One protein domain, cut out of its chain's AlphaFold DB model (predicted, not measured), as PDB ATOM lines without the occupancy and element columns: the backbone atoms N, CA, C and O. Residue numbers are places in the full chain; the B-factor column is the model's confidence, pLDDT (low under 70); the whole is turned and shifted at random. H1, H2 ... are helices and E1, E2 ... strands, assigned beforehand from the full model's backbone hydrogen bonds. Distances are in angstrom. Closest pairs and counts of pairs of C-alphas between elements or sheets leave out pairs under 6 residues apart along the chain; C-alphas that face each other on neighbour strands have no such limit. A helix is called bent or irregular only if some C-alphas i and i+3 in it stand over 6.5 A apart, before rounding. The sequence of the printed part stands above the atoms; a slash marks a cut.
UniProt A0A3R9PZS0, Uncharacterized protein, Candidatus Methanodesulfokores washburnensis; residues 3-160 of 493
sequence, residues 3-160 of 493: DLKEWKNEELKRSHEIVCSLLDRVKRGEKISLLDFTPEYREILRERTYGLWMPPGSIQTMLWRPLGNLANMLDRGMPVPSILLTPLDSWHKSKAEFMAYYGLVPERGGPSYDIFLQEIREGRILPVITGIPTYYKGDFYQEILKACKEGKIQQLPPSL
ATOM      1  N   ASP A   3     -43.205 -36.069 -37.637       93.25
ATOM      2  CA  ASP A   3     -43.835 -35.536 -36.431       93.25
ATOM      3  C   ASP A   3     -42.938 -34.442 -35.825       93.25
ATOM      4  O   ASP A   3     -41.831 -34.691 -35.344       93.25
ATOM      5  N   LEU A   4     -43.415 -33.196 -35.873       92.38
ATOM      6  CA  LEU A   4     -42.661 -32.032 -35.402       92.38
ATOM      7  C   LEU A   4     -42.526 -31.976 -33.870       92.38
ATOM      8  O   LEU A   4     -41.609 -31.322 -33.371       92.38
ATOM      9  N   LYS A   5     -43.436 -32.605 -33.112       93.69
ATOM     10  CA  LYS A   5     -43.349 -32.665 -31.643       93.69
ATOM     11  C   LYS A   5     -42.331 -33.708 -31.211       93.69
ATOM     12  O   LYS A   5     -41.536 -33.428 -30.318       93.69
ATOM     13  N   GLU A   6     -42.348 -34.871 -31.854       94.38
ATOM     14  CA  GLU A   6     -41.336 -35.907 -31.641       94.38
ATOM     15  C   GLU A   6     -39.941 -35.355 -31.956       94.38
ATOM     16  O   GLU A   6     -39.070 -35.361 -31.087       94.38
ATOM     17  N   TRP A   7     -39.775 -34.727 -33.127       93.81
ATOM     18  CA  TRP A   7     -38.515 -34.087 -33.509       93.81
ATOM     19  C   TRP A   7     -38.062 -33.014 -32.508       93.81
ATOM     20  O   TRP A   7     -36.883 -32.963 -32.163       93.81
ATOM     21  N   LYS A   8     -38.977 -32.188 -31.976       92.75
ATOM     22  CA  LYS A   8     -38.642 -31.220 -30.916       92.75
ATOM     23  C   LYS A   8     -38.027 -31.904 -29.695       92.75
ATOM     24  O   LYS A   8     -37.022 -31.424 -29.179       92.75
ATOM     25  N   ASN A   9     -38.628 -32.991 -29.220       93.00
ATOM     26  CA  ASN A   9     -38.152 -33.690 -28.028       93.00
ATOM     27  C   ASN A   9     -36.793 -34.360 -28.272       93.00
ATOM     28  O   ASN A   9     -35.910 -34.286 -27.417       93.00
ATOM     29  N   GLU A  10     -36.608 -34.967 -29.446       92.44
ATOM     30  CA  GLU A  10     -35.326 -35.544 -29.856       92.44
ATOM     31  C   GLU A  10     -34.224 -34.484 -29.956       92.44
ATOM     32  O   GLU A  10     -33.128 -34.690 -29.434       92.44
ATOM     33  N   GLU A  11     -34.512 -33.340 -30.582       90.44
ATOM     34  CA  GLU A  11     -33.547 -32.251 -30.748       90.44
ATOM     35  C   GLU A  11     -33.161 -31.623 -29.405       90.44
ATOM     36  O   GLU A  11     -31.988 -31.324 -29.196       90.44
ATOM     37  N   LEU A  12     -34.105 -31.476 -28.467       88.31
ATOM     38  CA  LEU A  12     -33.816 -31.000 -27.109       88.31
ATOM     39  C   LEU A  12     -32.865 -31.947 -26.370       88.31
ATOM     40  O   LEU A  12     -31.855 -31.504 -25.821       88.31
ATOM     41  N   LYS A  13     -33.157 -33.254 -26.389       92.50
ATOM     42  CA  LYS A  13     -32.307 -34.266 -25.749       92.50
ATOM     43  C   LYS A  13     -30.904 -34.270 -26.357       92.50
ATOM     44  O   LYS A  13     -29.915 -34.210 -25.631       92.50
ATOM     45  N   ARG A  14     -30.819 -34.288 -27.688       91.44
ATOM     46  CA  ARG A  14     -29.543 -34.311 -28.408       91.44
ATOM     47  C   ARG A  14     -28.729 -33.039 -28.185       91.44
ATOM     48  O   ARG A  14     -27.525 -33.115 -27.963       91.44
ATOM     49  N   SER A  15     -29.381 -31.877 -28.212       89.44
ATOM     50  CA  SER A  15     -28.728 -30.593 -27.947       89.44
ATOM     51  C   SER A  15     -28.099 -30.576 -26.558       89.44
ATOM     52  O   SER A  15     -26.951 -30.166 -26.424       89.44
ATOM     53  N   HIS A  16     -28.803 -31.088 -25.545       90.56
ATOM     54  CA  HIS A  16     -28.266 -31.206 -24.191       90.56
ATOM     55  C   HIS A  16     -27.015 -32.099 -24.136       90.56
ATOM     56  O   HIS A  16     -25.984 -31.676 -23.616       90.56
ATOM     57  N   GLU A  17     -27.065 -33.295 -24.732       93.25
ATOM     58  CA  GLU A  17     -25.924 -34.222 -24.788       93.25
ATOM     59  C   GLU A  17     -24.695 -33.594 -25.472       93.25
ATOM     60  O   GLU A  17     -23.569 -33.713 -24.976       93.25
ATOM     61  N   ILE A  18     -24.910 -32.878 -26.582       90.69
ATOM     62  CA  ILE A  18     -23.851 -32.163 -27.306       90.69
ATOM     63  C   ILE A  18     -23.261 -31.063 -26.427       90.69
ATOM     64  O   ILE A  18     -22.047 -31.034 -26.235       90.69
ATOM     65  N   VAL A  19     -24.091 -30.186 -25.859       85.94
ATOM     66  CA  VAL A  19     -23.630 -29.063 -25.027       85.94
ATOM     67  C   VAL A  19     -22.814 -29.561 -23.831       85.94
ATOM     68  O   VAL A  19     -21.708 -29.067 -23.613       85.94
ATOM     69  N   CYS A  20     -23.286 -30.584 -23.111       87.62
ATOM     70  CA  CYS A  20     -22.542 -31.181 -21.999       87.62
ATOM     71  C   CYS A  20     -21.180 -31.731 -22.443       87.62
ATOM     72  O   CYS A  20     -20.160 -31.441 -21.816       87.62
ATOM     73  N   SER A  21     -21.143 -32.460 -23.563       91.06
ATOM     74  CA  SER A  21     -19.899 -32.984 -24.134       91.06
ATOM     75  C   SER A  21     -18.908 -31.868 -24.492       91.06
ATOM     76  O   SER A  21     -17.714 -31.975 -24.202       91.06
ATOM     77  N   LEU A  22     -19.386 -30.759 -25.069       79.56
ATOM     78  CA  LEU A  22     -18.548 -29.602 -25.395       79.56
ATOM     79  C   LEU A  22     -18.005 -28.905 -24.148       79.56
ATOM     80  O   LEU A  22     -16.825 -28.558 -24.119       79.56
ATOM     81  N   LEU A  23     -18.820 -28.740 -23.109       75.75
ATOM     82  CA  LEU A  23     -18.372 -28.163 -21.840       75.75
ATOM     83  C   LEU A  23     -17.279 -29.019 -21.193       75.75
ATOM     84  O   LEU A  23     -16.275 -28.484 -20.722       75.75
ATOM     85  N   ASP A  24     -17.416 -30.343 -21.218       80.62
ATOM     86  CA  ASP A  24     -16.399 -31.245 -20.673       80.62
ATOM     87  C   ASP A  24     -15.095 -31.219 -21.477       80.62
ATOM     88  O   ASP A  24     -14.010 -31.286 -20.896       80.62
ATOM     89  N   ARG A  25     -15.175 -31.059 -22.803       78.88
ATOM     90  CA  ARG A  25     -13.998 -30.811 -23.651       78.88
ATOM     91  C   ARG A  25     -13.297 -29.510 -23.259       78.88
ATOM     92  O   ARG A  25     -12.082 -29.511 -23.064       78.88
ATOM     93  N   VAL A  26     -14.049 -28.427 -23.064       69.19
ATOM     94  CA  VAL A  26     -13.491 -27.135 -22.629       69.19
ATOM     95  C   VAL A  26     -12.822 -27.245 -21.257       69.19
ATOM     96  O   VAL A  26     -11.707 -26.755 -21.095       69.19
ATOM     97  N   LYS A  27     -13.419 -27.964 -20.295       67.00
ATOM     98  CA  LYS A  27     -12.801 -28.223 -18.975       67.00
ATOM     99  C   LYS A  27     -11.460 -28.957 -19.072       67.00
ATOM    100  O   LYS A  27     -10.592 -28.750 -18.230       67.00
ATOM    101  N   ARG A  28     -11.273 -29.801 -20.090       70.31
ATOM    102  CA  ARG A  28     -10.000 -30.487 -20.376       70.31
ATOM    103  C   ARG A  28      -8.999 -29.622 -21.154       70.31
ATOM    104  O   ARG A  28      -7.930 -30.107 -21.511       70.31
ATOM    105  N   GLY A  29      -9.329 -28.359 -21.429       54.94
ATOM    106  CA  GLY A  29      -8.512 -27.452 -22.236       54.94
ATOM    107  C   GLY A  29      -8.544 -27.768 -23.734       54.94
ATOM    108  O   GLY A  29      -7.688 -27.295 -24.487       54.94
ATOM    109  N   GLU A  30      -9.500 -28.582 -24.190       60.66
ATOM    110  CA  GLU A  30      -9.657 -28.876 -25.609       60.66
ATOM    111  C   GLU A  30     -10.275 -27.691 -26.357       60.66
ATOM    112  O   GLU A  30     -11.056 -26.902 -25.825       60.66
ATOM    113  N   LYS A  31      -9.961 -27.602 -27.650       54.56
ATOM    114  CA  LYS A  31     -10.550 -26.597 -28.534       54.56
ATOM    115  C   LYS A  31     -11.898 -27.079 -29.049       54.56
ATOM    116  O   LYS A  31     -12.023 -28.229 -29.476       54.56
ATOM    117  N   ILE A  32     -12.861 -26.164 -29.071       56.38
ATOM    118  CA  ILE A  32     -14.160 -26.340 -29.716       56.38
ATOM    119  C   ILE A  32     -14.238 -25.478 -30.977       56.38
ATOM    120  O   ILE A  32     -13.708 -24.369 -31.042       56.38
ATOM    121  N   SER A  33     -14.882 -26.022 -31.995       64.31
ATOM    122  CA  SER A  33     -15.206 -25.378 -33.258       64.31
ATOM    123  C   SER A  33     -16.719 -25.338 -33.429       64.31
ATOM    124  O   SER A  33     -17.451 -26.099 -32.803       64.31
ATOM    125  N   LEU A  34     -17.202 -24.489 -34.329       61.91
ATOM    126  CA  LEU A  34     -18.626 -24.430 -34.644       61.91
ATOM    127  C   LEU A  34     -19.187 -25.784 -35.126       61.91
ATOM    128  O   LEU A  34     -20.308 -26.145 -34.789       61.91
ATOM    129  N   LEU A  35     -18.401 -26.567 -35.871       68.62
ATOM    130  CA  LEU A  35     -18.834 -27.890 -36.338       68.62
ATOM    131  C   LEU A  35     -18.998 -28.905 -35.207       68.62
ATOM    132  O   LEU A  35     -19.657 -29.926 -35.384       68.62
ATOM    133  N   ASP A  36     -18.418 -28.641 -34.039       74.31
ATOM    134  CA  ASP A  36     -18.621 -29.497 -32.878       74.31
ATOM    135  C   ASP A  36     -20.047 -29.388 -32.313       74.31
ATOM    136  O   ASP A  36     -20.478 -30.283 -31.592       74.31
ATOM    137  N   PHE A  37     -20.795 -28.349 -32.697       75.94
ATOM    138  CA  PHE A  37     -22.222 -28.207 -32.405       75.94
ATOM    139  C   PHE A  37     -23.123 -28.929 -33.414       75.94
ATOM    140  O   PHE A  37     -24.316 -29.087 -33.154       75.94
ATOM    141  N   THR A  38     -22.580 -29.376 -34.548       81.25
ATOM    142  CA  THR A  38     -23.279 -30.173 -35.570       81.25
ATOM    143  C   THR A  38     -22.507 -31.456 -35.887       81.25
ATOM    144  O   THR A  38     -22.132 -31.693 -37.040       81.25
ATOM    145  N   PRO A  39     -22.250 -32.324 -34.886       83.50
ATOM    146  CA  PRO A  39     -21.557 -33.594 -35.107       83.50
ATOM    147  C   PRO A  39     -22.229 -34.449 -36.192       83.50
ATOM    148  O   PRO A  39     -21.544 -35.177 -36.907       83.50
ATOM    149  N   GLU A  40     -23.538 -34.283 -36.372       85.31
ATOM    150  CA  GLU A  40     -24.353 -34.811 -37.467       85.31
ATOM    151  C   GLU A  40     -23.743 -34.618 -38.857       85.31
ATOM    152  O   GLU A  40     -23.874 -35.475 -39.729       85.31
ATOM    153  N   TYR A  41     -23.089 -33.480 -39.075       83.38
ATOM    154  CA  TYR A  41     -22.540 -33.087 -40.368       83.38
ATOM    155  C   TYR A  41     -21.053 -33.380 -40.490       83.38
ATOM    156  O   TYR A  41     -20.493 -33.213 -41.572       83.38
ATOM    157  N   ARG A  42     -20.408 -33.855 -39.420       77.94
ATOM    158  CA  ARG A  42     -18.955 -34.027 -39.361       77.94
ATOM    159  C   ARG A  42     -18.422 -34.925 -40.474       77.94
ATOM    160  O   ARG A  42     -17.460 -34.537 -41.127       77.94
ATOM    161  N   GLU A  43     -19.043 -36.079 -40.718       79.62
ATOM    162  CA  GLU A  43     -18.601 -36.996 -41.783       79.62
ATOM    163  C   GLU A  43     -18.803 -36.401 -43.182       79.62
ATOM    164  O   GLU A  43     -17.951 -36.559 -44.050       79.62
ATOM    165  N   ILE A  44     -19.888 -35.651 -43.401       75.62
ATOM    166  CA  ILE A  44     -20.169 -35.011 -44.696       75.62
ATOM    167  C   ILE A  44     -19.183 -33.868 -44.960       75.62
ATOM    168  O   ILE A  44     -18.761 -33.655 -46.093       75.62
ATOM    169  N   LEU A  45     -18.817 -33.133 -43.912       69.31
ATOM    170  CA  LEU A  45     -17.902 -31.995 -43.966       69.31
ATOM    171  C   LEU A  45     -16.426 -32.408 -43.949       69.31
ATOM    172  O   LEU A  45     -15.553 -31.574 -44.198       69.31
ATOM    173  N   ARG A  46     -16.130 -33.678 -43.662       67.06
ATOM    174  CA  ARG A  46     -14.769 -34.210 -43.605       67.06
ATOM    175  C   ARG A  46     -14.073 -33.980 -44.949       67.06
ATOM    176  O   ARG A  46     -14.569 -34.393 -45.990       67.06
ATOM    177  N   GLU A  47     -12.942 -33.272 -44.909       60.81
ATOM    178  CA  GLU A  47     -12.099 -32.940 -46.076       60.81
ATOM    179  C   GLU A  47     -12.750 -32.014 -47.126       60.81
ATOM    180  O   GLU A  47     -12.178 -31.782 -48.191       60.81
ATOM    181  N   ARG A  48     -13.915 -31.425 -46.825       58.66
ATOM    182  CA  ARG A  48     -14.649 -30.533 -47.731       58.66
ATOM    183  C   ARG A  48     -14.619 -29.081 -47.271       58.66
ATOM    184  O   ARG A  48     -14.634 -28.781 -46.079       58.66
ATOM    185  N   THR A  49     -14.619 -28.154 -48.229       57.56
ATOM    186  CA  THR A  49     -14.827 -26.733 -47.933       57.56
ATOM    187  C   THR A  49     -16.311 -26.479 -47.724       57.56
ATOM    188  O   THR A  49     -17.141 -26.896 -48.536       57.56
ATOM    189  N   TYR A  50     -16.648 -25.781 -46.648       61.66
ATOM    190  CA  TYR A  50     -18.018 -25.390 -46.355       61.66
ATOM    191  C   TYR A  50     -18.113 -23.888 -46.121       61.66
ATOM    192  O   TYR A  50     -17.142 -23.241 -45.727       61.66
ATOM    193  N   GLY A  51     -19.285 -23.330 -46.390       59.50
ATOM    194  CA  GLY A  51     -19.586 -21.941 -46.084       59.50
ATOM    195  C   GLY A  51     -21.050 -21.772 -45.735       59.50
ATOM    196  O   GLY A  51     -21.895 -22.561 -46.151       59.50
ATOM    197  N   LEU A  52     -21.343 -20.741 -44.955       66.75
ATOM    198  CA  LEU A  52     -22.713 -20.324 -44.725       66.75
ATOM    199  C   LEU A  52     -23.229 -19.594 -45.962       66.75
ATOM    200  O   LEU A  52     -22.635 -18.607 -46.407       66.75
ATOM    201  N   TRP A  53     -24.358 -20.056 -46.482       70.88
ATOM    202  CA  TRP A  53     -25.142 -19.319 -47.453       70.88
ATOM    203  C   TRP A  53     -26.364 -18.725 -46.758       70.88
ATOM    204  O   TRP A  53     -27.201 -19.447 -46.224       70.88
ATOM    205  N   MET A  54     -26.450 -17.397 -46.766       69.38
ATOM    206  CA  MET A  54     -27.623 -16.681 -46.279       69.38
ATOM    207  C   MET A  54     -28.594 -16.451 -47.439       69.38
ATOM    208  O   MET A  54     -28.172 -15.918 -48.473       69.38
ATOM    209  N   PRO A  55     -29.885 -16.782 -47.272       72.12
ATOM    210  CA  PRO A  55     -30.910 -16.427 -48.239       72.12
ATOM    211  C   PRO A  55     -30.891 -14.920 -48.552       72.12
ATOM    212  O   PRO A  55     -30.685 -14.099 -47.654       72.12
ATOM    213  N   PRO A  56     -31.145 -14.512 -49.809       61.84
ATOM    214  CA  PRO A  56     -31.124 -13.103 -50.203       61.84
ATOM    215  C   PRO A  56     -32.250 -12.279 -49.554       61.84
ATOM    216  O   PRO A  56     -32.230 -11.046 -49.587       61.84
ATOM    217  N   GLY A  57     -33.269 -12.936 -49.003       67.81
ATOM    218  CA  GLY A  57     -34.413 -12.320 -48.337       67.81
ATOM    219  C   GLY A  57     -35.449 -11.718 -49.289       67.81
ATOM    220  O   GLY A  57     -36.559 -11.387 -48.876       67.81
ATOM    221  N   SER A  58     -35.110 -11.570 -50.572       68.19
ATOM    222  CA  SER A  58     -36.040 -11.242 -51.650       68.19
ATOM    223  C   SER A  58     -35.416 -11.505 -53.024       68.19
ATOM    224  O   SER A  58     -34.191 -11.485 -53.184       68.19
ATOM    225  N   ILE A  59     -36.267 -11.626 -54.045       66.50
ATOM    226  CA  ILE A  59     -35.852 -11.696 -55.456       66.50
ATOM    227  C   ILE A  59     -35.048 -10.447 -55.858       66.50
ATOM    228  O   ILE A  59     -34.065 -10.546 -56.588       66.50
ATOM    229  N   GLN A  60     -35.425  -9.262 -55.369       65.00
ATOM    230  CA  GLN A  60     -34.726  -8.017 -55.697       65.00
ATOM    231  C   GLN A  60     -33.289  -8.022 -55.159       65.00
ATOM    232  O   GLN A  60     -32.359  -7.690 -55.892       65.00
ATOM    233  N   THR A  61     -33.095  -8.459 -53.911       54.88
ATOM    234  CA  THR A  61     -31.760  -8.603 -53.316       54.88
ATOM    235  C   THR A  61     -30.916  -9.628 -54.071       54.88
ATOM    236  O   THR A  61     -29.732  -9.385 -54.296       54.88
ATOM    237  N   MET A  62     -31.515 -10.748 -54.490       61.91
ATOM    238  CA  MET A  62     -30.841 -11.785 -55.280       61.91
ATOM    239  C   MET A  62     -30.275 -11.216 -56.588       61.91
ATOM    240  O   MET A  62     -29.109 -11.440 -56.904       61.91
ATOM    241  N   LEU A  63     -31.075 -10.428 -57.317       55.78
ATOM    242  CA  LEU A  63     -30.655  -9.788 -58.570       55.78
ATOM    243  C   LEU A  63     -29.544  -8.748 -58.358       55.78
ATOM    244  O   LEU A  63     -28.700  -8.557 -59.229       55.78
ATOM    245  N   TRP A  64     -29.525  -8.081 -57.203       49.06
ATOM    246  CA  TRP A  64     -28.480  -7.117 -56.841       49.06
ATOM    247  C   TRP A  64     -27.193  -7.765 -56.328       49.06
ATOM    248  O   TRP A  64     -26.146  -7.119 -56.319       49.06
ATOM    249  N   ARG A  65     -27.250  -9.032 -55.905       53.00
ATOM    250  CA  ARG A  65     -26.115  -9.791 -55.369       53.00
ATOM    251  C   ARG A  65     -25.932 -11.101 -56.141       53.00
ATOM    252  O   ARG A  65     -26.057 -12.171 -55.549       53.00
ATOM    253  N   PRO A  66     -25.584 -11.051 -57.440       49.69
ATOM    254  CA  PRO A  66     -25.474 -12.252 -58.264       49.69
ATOM    255  C   PRO A  66     -24.454 -13.253 -57.704       49.69
ATOM    256  O   PRO A  66     -24.704 -14.449 -57.748       49.69
ATOM    257  N   LEU A  67     -23.358 -12.802 -57.085       48.94
ATOM    258  CA  LEU A  67     -22.382 -13.702 -56.446       48.94
ATOM    259  C   LEU A  67     -22.929 -14.442 -55.210       48.94
ATOM    260  O   LEU A  67     -22.388 -15.476 -54.848       48.94
ATOM    261  N   GLY A  68     -23.986 -13.931 -54.570       51.16
ATOM    262  CA  GLY A  68     -24.678 -14.589 -53.455       51.16
ATOM    263  C   GLY A  68     -25.917 -15.383 -53.882       51.16
ATOM    264  O   GLY A  68     -26.593 -15.964 -53.034       51.16
ATOM    265  N   ASN A  69     -26.240 -15.402 -55.179       62.06
ATOM    266  CA  ASN A  69     -27.329 -16.207 -55.719       62.06
ATOM    267  C   ASN A  69     -26.991 -17.695 -55.579       62.06
ATOM    268  O   ASN A  69     -25.912 -18.130 -55.986       62.06
ATOM    269  N   LEU A  70     -27.937 -18.477 -55.061       72.00
ATOM    270  CA  LEU A  70     -27.761 -19.907 -54.866       72.00
ATOM    271  C   LEU A  70     -27.382 -20.638 -56.159       72.00
ATOM    272  O   LEU A  70     -26.530 -21.511 -56.113       72.00
ATOM    273  N   ALA A  71     -27.937 -20.255 -57.315       68.69
ATOM    274  CA  ALA A  71     -27.585 -20.886 -58.592       68.69
ATOM    275  C   ALA A  71     -26.074 -20.797 -58.883       68.69
ATOM    276  O   ALA A  71     -25.458 -21.789 -59.258       68.69
ATOM    277  N   ASN A  72     -25.467 -19.639 -58.617       60.69
ATOM    278  CA  ASN A  72     -24.029 -19.425 -58.796       60.69
ATOM    279  C   ASN A  72     -23.203 -20.114 -57.702       60.69
ATOM    280  O   ASN A  72     -22.107 -20.593 -57.966       60.69
ATOM    281  N   MET A  73     -23.737 -20.197 -56.480       65.00
ATOM    282  CA  MET A  73     -23.106 -20.928 -55.374       65.00
ATOM    283  C   MET A  73     -23.153 -22.453 -55.560       65.00
ATOM    284  O   MET A  73     -22.360 -23.174 -54.961       65.00
ATOM    285  N   LEU A  74     -24.078 -22.956 -56.378       68.88
ATOM    286  CA  LEU A  74     -24.191 -24.370 -56.723       68.88
ATOM    287  C   LEU A  74     -23.402 -24.743 -57.981       68.88
ATOM    288  O   LEU A  74     -23.192 -25.937 -58.220       68.88
ATOM    289  N   ASP A  75     -22.922 -23.768 -58.753       65.62
ATOM    290  CA  ASP A  75     -22.084 -24.027 -59.919       65.62
ATOM    291  C   ASP A  75     -20.739 -24.638 -59.492       65.62
ATOM    292  O   ASP A  75     -19.988 -24.076 -58.693       65.62
ATOM    293  N   ARG A  76     -20.429 -25.817 -60.038       61.78
ATOM    294  CA  ARG A  76     -19.196 -26.560 -59.747       61.78
ATOM    295  C   ARG A  76     -17.953 -25.913 -60.367       61.78
ATOM    296  O   ARG A  76     -16.847 -26.251 -59.959       61.78
ATOM    297  N   GLY A  77     -18.127 -25.021 -61.345       46.75
ATOM    298  CA  GLY A  77     -17.046 -24.245 -61.955       46.75
ATOM    299  C   GLY A  77     -16.652 -22.998 -61.159       46.75
ATOM    300  O   GLY A  77     -15.611 -22.402 -61.436       46.75
ATOM    301  N   MET A  78     -17.455 -22.602 -60.168       47.69
ATOM    302  CA  MET A  78     -17.188 -21.429 -59.341       47.69
ATOM    303  C   MET A  78     -16.297 -21.795 -58.143       47.69
ATOM    304  O   MET A  78     -16.440 -22.881 -57.577       47.69
ATOM    305  N   PRO A  79     -15.391 -20.904 -57.693       47.28
ATOM    306  CA  PRO A  79     -14.551 -21.120 -56.512       47.28
ATOM    307  C   PRO A  79     -15.352 -20.906 -55.214       47.28
ATOM    308  O   PRO A  79     -14.967 -20.130 -54.340       47.28
ATOM    309  N   VAL A  80     -16.507 -21.560 -55.116       50.09
ATOM    310  CA  VAL A  80     -17.455 -21.511 -54.000       50.09
ATOM    311  C   VAL A  80     -17.268 -22.731 -53.093       50.09
ATOM    312  O   VAL A  80     -16.647 -23.714 -53.508       50.09
ATOM    313  N   PRO A  81     -17.731 -22.697 -51.829       52.91
ATOM    314  CA  PRO A  81     -17.599 -23.842 -50.943       52.91
ATOM    315  C   PRO A  81     -18.294 -25.064 -51.539       52.91
ATOM    316  O   PRO A  81     -19.391 -24.965 -52.081       52.91
ATOM    317  N   SER A  82     -17.671 -26.232 -51.396       59.25
ATOM    318  CA  SER A  82     -18.251 -27.488 -51.884       59.25
ATOM    319  C   SER A  82     -19.562 -27.861 -51.177       59.25
ATOM    320  O   SER A  82     -20.360 -28.621 -51.731       59.25
ATOM    321  N   ILE A  83     -19.774 -27.321 -49.970       70.94
ATOM    322  CA  ILE A  83     -20.968 -27.494 -49.146       70.94
ATOM    323  C   ILE A  83     -21.464 -26.138 -48.632       70.94
ATOM    324  O   ILE A  83     -20.690 -25.323 -48.129       70.94
ATOM    325  N   LEU A  84     -22.775 -25.928 -48.684       73.31
ATOM    326  CA  LEU A  84     -23.453 -24.749 -48.163       73.31
ATOM    327  C   LEU A  84     -24.252 -25.115 -46.914       73.31
ATOM    328  O   LEU A  84     -25.243 -25.839 -46.992       73.31
ATOM    329  N   LEU A  85     -23.856 -24.581 -45.761       75.56
ATOM    330  CA  LEU A  85     -24.735 -24.538 -44.594       75.56
ATOM    331  C   LEU A  85     -25.827 -23.511 -44.884       75.56
ATOM    332  O   LEU A  85     -25.514 -22.389 -45.274       75.56
ATOM    333  N   THR A  86     -27.092 -23.896 -44.745       83.00
ATOM    334  CA  THR A  86     -28.232 -23.046 -45.116       83.00
ATOM    335  C   THR A  86     -29.206 -22.941 -43.949       83.00
ATOM    336  O   THR A  86     -29.783 -23.961 -43.573       83.00
ATOM    337  N   PRO A  87     -29.421 -21.754 -43.361       80.56
ATOM    338  CA  PRO A  87     -30.447 -21.586 -42.348       80.56
ATOM    339  C   PRO A  87     -31.825 -21.785 -42.980       80.56
ATOM    340  O   PRO A  87     -32.052 -21.378 -44.115       80.56
ATOM    341  N   LEU A  88     -32.722 -22.437 -42.247       87.25
ATOM    342  CA  LEU A  88     -34.128 -22.624 -42.570       87.25
ATOM    343  C   LEU A  88     -34.971 -21.811 -41.607       87.25
ATOM    344  O   LEU A  88     -34.855 -21.944 -40.392       87.25
ATOM    345  N   ASP A  89     -35.901 -21.060 -42.167       82.06
ATOM    346  CA  ASP A  89     -36.567 -19.943 -41.514       82.06
ATOM    347  C   ASP A  89     -38.059 -20.226 -41.259       82.06
ATOM    348  O   ASP A  89     -38.868 -20.232 -42.181       82.06
ATOM    349  N   SER A  90     -38.501 -20.429 -40.015       81.00
ATOM    350  CA  SER A  90     -39.854 -20.973 -39.745       81.00
ATOM    351  C   SER A  90     -41.053 -20.047 -40.041       81.00
ATOM    352  O   SER A  90     -42.200 -20.477 -40.008       81.00
ATOM    353  N   TRP A  91     -40.818 -18.764 -40.299       78.12
ATOM    354  CA  TRP A  91     -41.822 -17.722 -40.576       78.12
ATOM    355  C   TRP A  91     -42.548 -17.805 -41.932       78.12
ATOM    356  O   TRP A  91     -43.585 -17.153 -42.083       78.12
ATOM    357  N   HIS A  92     -42.065 -18.581 -42.908       83.94
ATOM    358  CA  HIS A  92     -42.714 -18.680 -44.225       83.94
ATOM    359  C   HIS A  92     -43.994 -19.521 -44.168       83.94
ATOM    360  O   HIS A  92     -43.968 -20.665 -43.715       83.94
ATOM    361  N   LYS A  93     -45.115 -18.971 -44.652       81.06
ATOM    362  CA  LYS A  93     -46.429 -19.637 -44.585       81.06
ATOM    363  C   LYS A  93     -46.789 -20.389 -45.860       81.06
ATOM    364  O   LYS A  93     -47.668 -21.245 -45.830       81.06
ATOM    365  N   SER A  94     -46.136 -20.074 -46.977       89.19
ATOM    366  CA  SER A  94     -46.366 -20.732 -48.262       89.19
ATOM    367  C   SER A  94     -45.061 -21.051 -48.991       89.19
ATOM    368  O   SER A  94     -44.045 -20.380 -48.808       89.19
ATOM    369  N   LYS A  95     -45.116 -22.050 -49.883       93.75
ATOM    370  CA  LYS A  95     -43.999 -22.421 -50.765       93.75
ATOM    371  C   LYS A  95     -43.539 -21.236 -51.623       93.75
ATOM    372  O   LYS A  95     -42.344 -21.041 -51.792       93.75
ATOM    373  N   ALA A  96     -44.471 -20.405 -52.097       91.12
ATOM    374  CA  ALA A  96     -44.159 -19.219 -52.892       91.12
ATOM    375  C   ALA A  96     -43.394 -18.149 -52.089       91.12
ATOM    376  O   ALA A  96     -42.408 -17.606 -52.586       91.12
ATOM    377  N   GLU A  97     -43.802 -17.877 -50.844       88.81
ATOM    378  CA  GLU A  97     -43.075 -16.965 -49.947       88.81
ATOM    379  C   GLU A  97     -41.658 -17.471 -49.663       88.81
ATOM    380  O   GLU A  97     -40.700 -16.704 -49.763       88.81
ATOM    381  N   PHE A  98     -41.531 -18.765 -49.356       91.69
ATOM    382  CA  PHE A  98     -40.239 -19.410 -49.138       91.69
ATOM    383  C   PHE A  98     -39.346 -19.282 -50.379       91.69
ATOM    384  O   PHE A  98     -38.234 -18.769 -50.295       91.69
ATOM    385  N   MET A  99     -39.849 -19.666 -51.557       93.19
ATOM    386  CA  MET A  99     -39.096 -19.589 -52.811       93.19
ATOM    387  C   MET A  99     -38.658 -18.156 -53.135       93.19
ATOM    388  O   MET A  99     -37.512 -17.942 -53.525       93.19
ATOM    389  N   ALA A 100     -39.521 -17.159 -52.931       84.44
ATOM    390  CA  ALA A 100     -39.174 -15.761 -53.175       84.44
ATOM    391  C   ALA A 100     -38.097 -15.236 -52.210       84.44
ATOM    392  O   ALA A 100     -37.216 -14.480 -52.627       84.44
ATOM    393  N   TYR A 101     -38.149 -15.635 -50.936       83.31
ATOM    394  CA  TYR A 101     -37.165 -15.238 -49.926       83.31
ATOM    395  C   TYR A 101     -35.803 -15.908 -50.155       83.31
ATOM    396  O   TYR A 101     -34.763 -15.259 -50.037       83.31
ATOM    397  N   TYR A 102     -35.811 -17.183 -50.555       86.62
ATOM    398  CA  TYR A 102     -34.610 -17.979 -50.831       86.62
ATOM    399  C   TYR A 102     -34.054 -17.771 -52.246       86.62
ATOM    400  O   TYR A 102     -32.998 -18.305 -52.574       86.62
ATOM    401  N   GLY A 103     -34.725 -16.979 -53.088       82.81
ATOM    402  CA  GLY A 103     -34.295 -16.753 -54.468       82.81
ATOM    403  C   GLY A 103     -34.415 -18.000 -55.350       82.81
ATOM    404  O   GLY A 103     -33.668 -18.151 -56.307       82.81
ATOM    405  N   LEU A 104     -35.347 -18.903 -55.045       90.81
ATOM    406  CA  LEU A 104     -35.589 -20.141 -55.792       90.81
ATOM    407  C   LEU A 104     -36.548 -19.895 -56.966       90.81
ATOM    408  O   LEU A 104     -37.638 -20.464 -57.025       90.81
ATOM    409  N   VAL A 105     -36.183 -18.965 -57.854       86.25
ATOM    410  CA  VAL A 105     -37.041 -18.489 -58.952       86.25
ATOM    411  C   VAL A 105     -36.290 -18.607 -60.288       86.25
ATOM    412  O   VAL A 105     -35.555 -17.679 -60.650       86.25
ATOM    413  N   PRO A 106     -36.449 -19.729 -61.022       83.50
ATOM    414  CA  PRO A 106     -35.777 -19.994 -62.299       83.50
ATOM    415  C   PRO A 106     -35.894 -18.873 -63.322       83.50
ATOM    416  O   PRO A 106     -34.903 -18.472 -63.932       83.50
ATOM    417  N   GLU A 107     -37.079 -18.279 -63.443       82.25
ATOM    418  CA  GLU A 107     -37.371 -17.211 -64.404       82.25
ATOM    419  C   GLU A 107     -36.596 -15.918 -64.101       82.25
ATOM    420  O   GLU A 107     -36.560 -14.992 -64.911       82.25
ATOM    421  N   ARG A 108     -35.985 -15.828 -62.915       74.12
ATOM    422  CA  ARG A 108     -35.182 -14.694 -62.441       74.12
ATOM    423  C   ARG A 108     -33.719 -15.075 -62.190       74.12
ATOM    424  O   ARG A 108     -33.001 -14.300 -61.566       74.12
ATOM    425  N   GLY A 109     -33.277 -16.235 -62.682       70.69
ATOM    426  CA  GLY A 109     -31.892 -16.701 -62.581       70.69
ATOM    427  C   GLY A 109     -31.546 -17.441 -61.286       70.69
ATOM    428  O   GLY A 109     -30.369 -17.693 -61.043       70.69
ATOM    429  N   GLY A 110     -32.528 -17.772 -60.444       80.62
ATOM    430  CA  GLY A 110     -32.348 -18.670 -59.298       80.62
ATOM    431  C   GLY A 110     -32.520 -20.150 -59.677       80.62
ATOM    432  O   GLY A 110     -32.973 -20.444 -60.778       80.62
ATOM    433  N   PRO A 111     -32.191 -21.116 -58.804       86.62
ATOM    434  CA  PRO A 111     -32.518 -22.519 -59.047       86.62
ATOM    435  C   PRO A 111     -34.007 -22.790 -58.776       86.62
ATOM    436  O   PRO A 111     -34.677 -22.020 -58.088       86.62
ATOM    437  N   SER A 112     -34.545 -23.899 -59.289       94.38
ATOM    438  CA  SER A 112     -35.896 -24.331 -58.915       94.38
ATOM    439  C   SER A 112     -35.909 -24.901 -57.496       94.38
ATOM    440  O   SER A 112     -34.882 -25.323 -56.958       94.38
ATOM    441  N   TYR A 113     -37.092 -24.961 -56.887       96.12
ATOM    442  CA  TYR A 113     -37.257 -25.615 -55.590       96.12
ATOM    443  C   TYR A 113     -36.879 -27.108 -55.629       96.12
ATOM    444  O   TYR A 113     -36.301 -27.623 -54.677       96.12
ATOM    445  N   ASP A 114     -37.117 -27.792 -56.749       96.69
ATOM    446  CA  ASP A 114     -36.737 -29.201 -56.900       96.69
ATOM    447  C   ASP A 114     -35.216 -29.383 -56.964       96.69
ATOM    448  O   ASP A 114     -34.685 -30.316 -56.360       96.69
ATOM    449  N   ILE A 115     -34.501 -28.457 -57.620       95.06
ATOM    450  CA  ILE A 115     -33.031 -28.415 -57.595       95.06
ATOM    451  C   ILE A 115     -32.543 -28.185 -56.162       95.06
ATOM    452  O   ILE A 115     -31.645 -28.886 -55.707       95.06
ATOM    453  N   PHE A 116     -33.167 -27.270 -55.413       95.69
ATOM    454  CA  PHE A 116     -32.835 -27.045 -54.003       95.69
ATOM    455  C   PHE A 116     -32.974 -28.326 -53.162       95.69
ATOM    456  O   PHE A 116     -32.048 -28.688 -52.437       95.69
ATOM    457  N   LEU A 117     -34.083 -29.062 -53.303       97.44
ATOM    458  CA  LEU A 117     -34.266 -30.351 -52.627       97.44
ATOM    459  C   LEU A 117     -33.234 -31.397 -53.063       97.44
ATOM    460  O   LEU A 117     -32.772 -32.188 -52.241       97.44
ATOM    461  N   GLN A 118     -32.877 -31.425 -54.346       96.56
ATOM    462  CA  GLN A 118     -31.886 -32.360 -54.865       96.56
ATOM    463  C   GLN A 118     -30.492 -32.096 -54.282       96.56
ATOM    464  O   GLN A 118     -29.828 -33.027 -53.834       96.56
ATOM    465  N   GLU A 119     -30.077 -30.836 -54.193       95.00
ATOM    466  CA  GLU A 119     -28.787 -30.450 -53.609       95.00
ATOM    467  C   GLU A 119     -28.716 -30.752 -52.099       95.00
ATOM    468  O   GLU A 119     -27.645 -31.086 -51.581       95.00
ATOM    469  N   ILE A 120     -29.860 -30.729 -51.397       96.38
ATOM    470  CA  ILE A 120     -29.980 -31.253 -50.025       96.38
ATOM    471  C   ILE A 120     -29.749 -32.767 -50.007       96.38
ATOM    472  O   ILE A 120     -28.931 -33.259 -49.225       96.38
ATOM    473  N   ARG A 121     -30.419 -33.525 -50.889       95.69
ATOM    474  CA  ARG A 121     -30.250 -34.988 -50.954       95.69
ATOM    475  C   ARG A 121     -28.806 -35.385 -51.251       95.69
ATOM    476  O   ARG A 121     -28.298 -36.355 -50.691       95.69
ATOM    477  N   GLU A 122     -28.128 -34.620 -52.099       92.69
ATOM    478  CA  GLU A 122     -26.734 -34.849 -52.483       92.69
ATOM    479  C   GLU A 122     -25.711 -34.423 -51.417       92.69
ATOM    480  O   GLU A 122     -24.518 -34.731 -51.564       92.69
ATOM    481  N   GLY A 123     -26.166 -33.763 -50.344       89.75
ATOM    482  CA  GLY A 123     -25.338 -33.265 -49.246       89.75
ATOM    483  C   GLY A 123     -24.494 -32.043 -49.615       89.75
ATOM    484  O   GLY A 123     -23.480 -31.791 -48.968       89.75
ATOM    485  N   ARG A 124     -24.866 -31.318 -50.678       85.38
ATOM    486  CA  ARG A 124     -24.238 -30.043 -51.059       85.38
ATOM    487  C   ARG A 124     -24.876 -28.864 -50.345       85.38
ATOM    488  O   ARG A 124     -24.187 -27.890 -50.070       85.38
ATOM    489  N   ILE A 125     -26.151 -28.976 -49.986       90.19
ATOM    490  CA  ILE A 125     -26.819 -28.072 -49.053       90.19
ATOM    491  C   ILE A 125     -27.069 -28.831 -47.754       90.19
ATOM    492  O   ILE A 125     -27.673 -29.899 -47.759       90.19
ATOM    493  N   LEU A 126     -26.612 -28.270 -46.639       87.31
ATOM    494  CA  LEU A 126     -26.822 -28.784 -45.291       87.31
ATOM    495  C   LEU A 126     -27.723 -27.810 -44.525       87.31
ATOM    496  O   LEU A 126     -27.249 -26.758 -44.083       87.31
ATOM    497  N   PRO A 127     -29.026 -28.108 -44.402       91.25
ATOM    498  CA  PRO A 127     -29.953 -27.184 -43.773       91.25
ATOM    499  C   PRO A 127     -29.790 -27.158 -42.252       91.25
ATOM    500  O   PRO A 127     -29.694 -28.202 -41.629       91.25
ATOM    501  N   VAL A 128     -29.846 -25.993 -41.621       86.25
ATOM    502  CA  VAL A 128     -29.941 -25.867 -40.158       86.25
ATOM    503  C   VAL A 128     -31.198 -25.094 -39.812       86.25
ATOM    504  O   VAL A 128     -31.555 -24.166 -40.527       86.25
ATOM    505  N   ILE A 129     -31.897 -25.448 -38.741       86.56
ATOM    506  CA  ILE A 129     -33.073 -24.679 -38.321       86.56
ATOM    507  C   ILE A 129     -32.671 -23.543 -37.382       86.56
ATOM    508  O   ILE A 129     -31.887 -23.743 -36.455       86.56
ATOM    509  N   THR A 130     -33.218 -22.353 -37.621       76.12
ATOM    510  CA  THR A 130     -33.019 -21.165 -36.775       76.12
ATOM    511  C   THR A 130     -34.040 -21.067 -35.639       76.12
ATOM    512  O   THR A 130     -33.757 -20.439 -34.624       76.12
ATOM    513  N   GLY A 131     -35.200 -21.723 -35.769       74.00
ATOM    514  CA  GLY A 131     -36.287 -21.720 -34.788       74.00
ATOM    515  C   GLY A 131     -36.623 -23.097 -34.206       74.00
ATOM    516  O   GLY A 131     -35.955 -24.098 -34.458       74.00
ATOM    517  N   ILE A 132     -37.715 -23.163 -33.439       80.56
ATOM    518  CA  ILE A 132     -38.189 -24.401 -32.800       80.56
ATOM    519  C   ILE A 132     -38.800 -25.340 -33.860       80.56
ATOM    520  O   ILE A 132     -39.643 -24.884 -34.638       80.56
ATOM    521  N   PRO A 133     -38.504 -26.659 -33.851       88.62
ATOM    522  CA  PRO A 133     -39.052 -27.641 -34.801       88.62
ATOM    523  C   PRO A 133     -40.563 -27.542 -35.064       88.62
ATOM    524  O   PRO A 133     -41.020 -27.630 -36.201       88.62
ATOM    525  N   THR A 134     -41.360 -27.264 -34.029       87.06
ATOM    526  CA  THR A 134     -42.824 -27.127 -34.129       87.06
ATOM    527  C   THR A 134     -43.305 -25.938 -34.964       87.06
ATOM    528  O   THR A 134     -44.504 -25.842 -35.240       87.06
ATOM    529  N   TYR A 135     -42.419 -25.017 -35.342       85.81
ATOM    530  CA  TYR A 135     -42.744 -23.856 -36.169       85.81
ATOM    531  C   TYR A 135     -42.577 -24.114 -37.670       85.81
ATOM    532  O   TYR A 135     -43.145 -23.372 -38.464       85.81
ATOM    533  N   TYR A 136     -41.902 -25.193 -38.072       88.69
ATOM    534  CA  TYR A 136     -41.689 -25.567 -39.476       88.69
ATOM    535  C   TYR A 136     -42.915 -26.283 -40.059       88.69
ATOM    536  O   TYR A 136     -42.880 -27.457 -40.429       88.69
ATOM    537  N   LYS A 137     -44.044 -25.566 -40.079       83.50
ATOM    538  CA  LYS A 137     -45.343 -26.054 -40.552       83.50
ATOM    539  C   LYS A 137     -45.507 -25.778 -42.046       83.50
ATOM    540  O   LYS A 137     -45.227 -24.676 -42.501       83.50
ATOM    541  N   GLY A 138     -46.027 -26.755 -42.783       84.94
ATOM    542  CA  GLY A 138     -46.319 -26.645 -44.213       84.94
ATOM    543  C   GLY A 138     -45.733 -27.804 -45.012       84.94
ATOM    544  O   GLY A 138     -44.693 -28.357 -44.653       84.94
ATOM    545  N   ASP A 139     -46.398 -28.160 -46.110       88.81
ATOM    546  CA  ASP A 139     -46.024 -29.325 -46.922       88.81
ATOM    547  C   ASP A 139     -44.627 -29.173 -47.535       88.81
ATOM    548  O   ASP A 139     -43.848 -30.122 -47.557       88.81
ATOM    549  N   PHE A 140     -44.242 -27.949 -47.905       92.50
ATOM    550  CA  PHE A 140     -42.900 -27.668 -48.415       92.50
ATOM    551  C   PHE A 140     -41.809 -27.871 -47.342       92.50
ATOM    552  O   PHE A 140     -40.717 -28.341 -47.649       92.50
ATOM    553  N   TYR A 141     -42.077 -27.598 -46.059       95.19
ATOM    554  CA  TYR A 141     -41.122 -27.975 -45.013       95.19
ATOM    555  C   TYR A 141     -41.015 -29.492 -44.896       95.19
ATOM    556  O   TYR A 141     -39.910 -30.013 -44.789       95.19
ATOM    557  N   GLN A 142     -42.128 -30.220 -45.000       95.00
ATOM    558  CA  GLN A 142     -42.112 -31.685 -44.995       95.00
ATOM    559  C   GLN A 142     -41.298 -32.265 -46.162       95.00
ATOM    560  O   GLN A 142     -40.569 -33.234 -45.957       95.00
ATOM    561  N   GLU A 143     -41.357 -31.656 -47.350       96.75
ATOM    562  CA  GLU A 143     -40.510 -32.014 -48.497       96.75
ATOM    563  C   GLU A 143     -39.011 -31.821 -48.192       96.75
ATOM    564  O   GLU A 143     -38.212 -32.719 -48.465       96.75
ATOM    565  N   ILE A 144     -38.631 -30.702 -47.559       96.88
ATOM    566  CA  ILE A 144     -37.244 -30.431 -47.131       96.88
ATOM    567  C   ILE A 144     -36.778 -31.458 -46.091       96.88
ATOM    568  O   ILE A 144     -35.719 -32.063 -46.245       96.88
ATOM    569  N   LEU A 145     -37.580 -31.704 -45.049       95.88
ATOM    570  CA  LEU A 145     -37.232 -32.660 -43.991       95.88
ATOM    571  C   LEU A 145     -37.107 -34.090 -44.538       95.88
ATOM    572  O   LEU A 145     -36.232 -34.848 -44.117       95.88
ATOM    573  N   LYS A 146     -37.963 -34.449 -45.500       96.12
ATOM    574  CA  LYS A 146     -37.889 -35.719 -46.223       96.12
ATOM    575  C   LYS A 146     -36.593 -35.816 -47.035       96.12
ATOM    576  O   LYS A 146     -35.910 -36.830 -46.936       96.12
ATOM    577  N   ALA A 147     -36.207 -34.758 -47.752       96.88
ATOM    578  CA  ALA A 147     -34.942 -34.709 -48.488       96.88
ATOM    579  C   ALA A 147     -33.718 -34.905 -47.571       96.88
ATOM    580  O   ALA A 147     -32.798 -35.634 -47.943       96.88
ATOM    581  N   CYS A 148     -33.727 -34.343 -46.357       95.19
ATOM    582  CA  CYS A 148     -32.664 -34.580 -45.375       95.19
ATOM    583  C   CYS A 148     -32.608 -36.045 -44.904       95.19
ATOM    584  O   CYS A 148     -31.521 -36.607 -44.784       95.19
ATOM    585  N   LYS A 149     -33.759 -36.690 -44.662       94.00
ATOM    586  CA  LYS A 149     -33.816 -38.095 -44.211       94.00
ATOM    587  C   LYS A 149     -33.424 -39.102 -45.297       94.00
ATOM    588  O   LYS A 149     -32.785 -40.099 -44.986       94.00
ATOM    589  N   GLU A 150     -33.819 -38.863 -46.545       93.06
ATOM    590  CA  GLU A 150     -33.594 -39.794 -47.664       93.06
ATOM    591  C   GLU A 150     -32.224 -39.619 -48.335       93.06
ATOM    592  O   GLU A 150     -31.737 -40.529 -49.002       93.06
ATOM    593  N   GLY A 151     -31.620 -38.438 -48.197       90.50
ATOM    594  CA  GLY A 151     -30.341 -38.096 -48.809       90.50
ATOM    595  C   GLY A 151     -29.114 -38.542 -48.018       90.50
ATOM    596  O   GLY A 151     -29.193 -39.317 -47.071       90.50
ATOM    597  N   LYS A 152     -27.957 -37.967 -48.364       89.56
ATOM    598  CA  LYS A 152     -26.684 -38.190 -47.652       89.56
ATOM    599  C   LYS A 152     -26.681 -37.697 -46.205       89.56
ATOM    600  O   LYS A 152     -25.822 -38.110 -45.439       89.56
ATOM    601  N   ILE A 153     -27.603 -36.802 -45.852       90.56
ATOM    602  CA  ILE A 153     -27.717 -36.241 -44.503       90.56
ATOM    603  C   ILE A 153     -28.234 -37.290 -43.508       90.56
ATOM    604  O   ILE A 153     -27.794 -37.293 -42.361       90.56
ATOM    605  N   GLN A 154     -29.148 -38.163 -43.952       91.00
ATOM    606  CA  GLN A 154     -29.753 -39.272 -43.198       91.00
ATOM    607  C   GLN A 154     -30.352 -38.906 -41.827       91.00
ATOM    608  O   GLN A 154     -30.576 -39.769 -40.982       91.00
ATOM    609  N   GLN A 155     -30.658 -37.629 -41.594       90.62
ATOM    610  CA  GLN A 155     -31.217 -37.139 -40.334       90.62
ATOM    611  C   GLN A 155     -31.946 -35.809 -40.529       90.62
ATOM    612  O   GLN A 155     -31.848 -35.175 -41.577       90.62
ATOM    613  N   LEU A 156     -32.694 -35.384 -39.514       93.62
ATOM    614  CA  LEU A 156     -33.346 -34.076 -39.511       93.62
ATOM    615  C   LEU A 156     -32.323 -32.951 -39.280       93.62
ATOM    616  O   LEU A 156     -31.303 -33.190 -38.628       93.62
ATOM    617  N   PRO A 157     -32.566 -31.743 -39.819       92.19
ATOM    618  CA  PRO A 157     -31.644 -30.623 -39.667       92.19
ATOM    619  C   PRO A 157     -31.479 -30.230 -38.184       92.19
ATOM    620  O   PRO A 157     -32.476 -30.166 -37.467       92.19
ATOM    621  N   PRO A 158     -30.253 -29.966 -37.700       89.69
ATOM    622  CA  PRO A 158     -30.016 -29.574 -36.315       89.69
ATOM    623  C   PRO A 158     -30.392 -28.107 -36.073       89.69
ATOM    624  O   PRO A 158     -30.374 -27.286 -36.999       89.69
ATOM    625  N   SER A 159     -30.672 -27.757 -34.816       85.12
ATOM    626  CA  SER A 159     -30.856 -26.368 -34.383       85.12
ATOM    627  C   SER A 159     -29.551 -25.791 -33.850       85.12
ATOM    628  O   SER A 159     -29.243 -25.850 -32.661       85.12
ATOM    629  N   LEU A 160     -28.738 -25.251 -34.755       76.06
ATOM    630  CA  LEU A 160     -27.409 -24.763 -34.398       76.06
ATOM    631  C   LEU A 160     -27.463 -23.496 -33.525       76.06
ATOM    632  O   LEU A 160     -26.729 -23.413 -32.543       76.06
TER     633      LEU A 160
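What this domain is: This is residues 3 to 160 of the 493 residues of an uncharacterized protein of Candidatus Methanodesulfokores washburnensis (UniProt A0A3R9PZS0). A small, parallel three-stranded sheet lies in the middle of the body with short helices round it; H7 and H8 run side by side next to it, and H4 and H6 lie farther out. The long helix H1 runs along the outside of this body and touches H2; residues 24 to 29, of which 24 to 27 belong to H1, stick out. The printed part has 158 residues with eight named helices and three named strands, in the order H1 H2 H3 E1 H4 H5 E2 H6 H7 E3 H8. The sheet order is E1 E2 E3, and the class is mostly helix. The whole is compact, with a radius of gyration of the C-alphas of 16.2 A and spans of 52 by 36 by 26 A.

How they stand to each other: H1, residues 4 to 27, only just touches H2, residues 34 to 37, with 3 pairs of C-alphas within 8 A, made by its residues 18 to 22 alone; the closest C-alphas are those of Ile 18 and Phe 37, 6.7 A apart. H2 and H3, residues 39 to 45, only just touch, with 3 such pairs, and only at the corner, Leu 35 to Arg 42, 6.8 A. H3 only grazes the sheet with residues 41 to 45. Edge strand E1, residues 50 to 52, is parallel to inner strand E2, residues 83 to 88, at 28 degrees; N 85 and O 51 are within hydrogen-bond range at 2.8 A. E2 is parallel to edge strand E3, residues 125 to 129, at 29 degrees, with N 88 and O 128 at 2.7 A. Two strand-helix-strand units, parallel neighbour strands with helices between, have right-handed crossovers: E1, H4, residues 59 to 64, H5, residues 70 to 74, E2; and E2, H6, residues 95 to 102, H7, residues 113 to 121, E3. H4 and H6 only just touch, with 3 pairs, Ile 59 to Ala 100 at 5.7 A, the same way at a shallow tilt of 18 degrees. H5 only grazes the sheet and is near H7. H7 stands up from the sheet at 55 degrees, over E3. H7 touches H8, residues 139 to 150, the same way at a shallow tilt of 27 degrees, Arg 121 to Ala 147 at 5.3 A. H8 only grazes the sheet. In H1, H4, H5, H6, H7 and H8 every O i to N i+4 pair is within hydrogen-bond range; H3 has 1 of 3, with 3 of 4 O i to N i+3 pairs, and H2 is too short for an O i to N i+4 pair.

Where its parts are: H1 is 34.3 A from first to last C-alpha, from C-alpha 4 at (-42.661, -32.032, -35.402) to C-alpha 27 at (-12.801, -28.223, -18.975). H3 is irregular, with C-alphas 40 and 43 at 7.5 A. E2 is 15.5 A long, E3 12.9 A, H7 12.6 A and H6 10.4 A. H8 is 16.3 A long and ends at C-alpha 150 (-33.594, -39.794, -47.664).

The domain as a whole: The C-alphas farthest apart are those of Arg 28 and Glu 107, 53.5 A. The printed part has no cut and no long link. Mean pLDDT of the printed part is 79.4; 44 residues are under 70, among them 56 to 69 and 71 to 82.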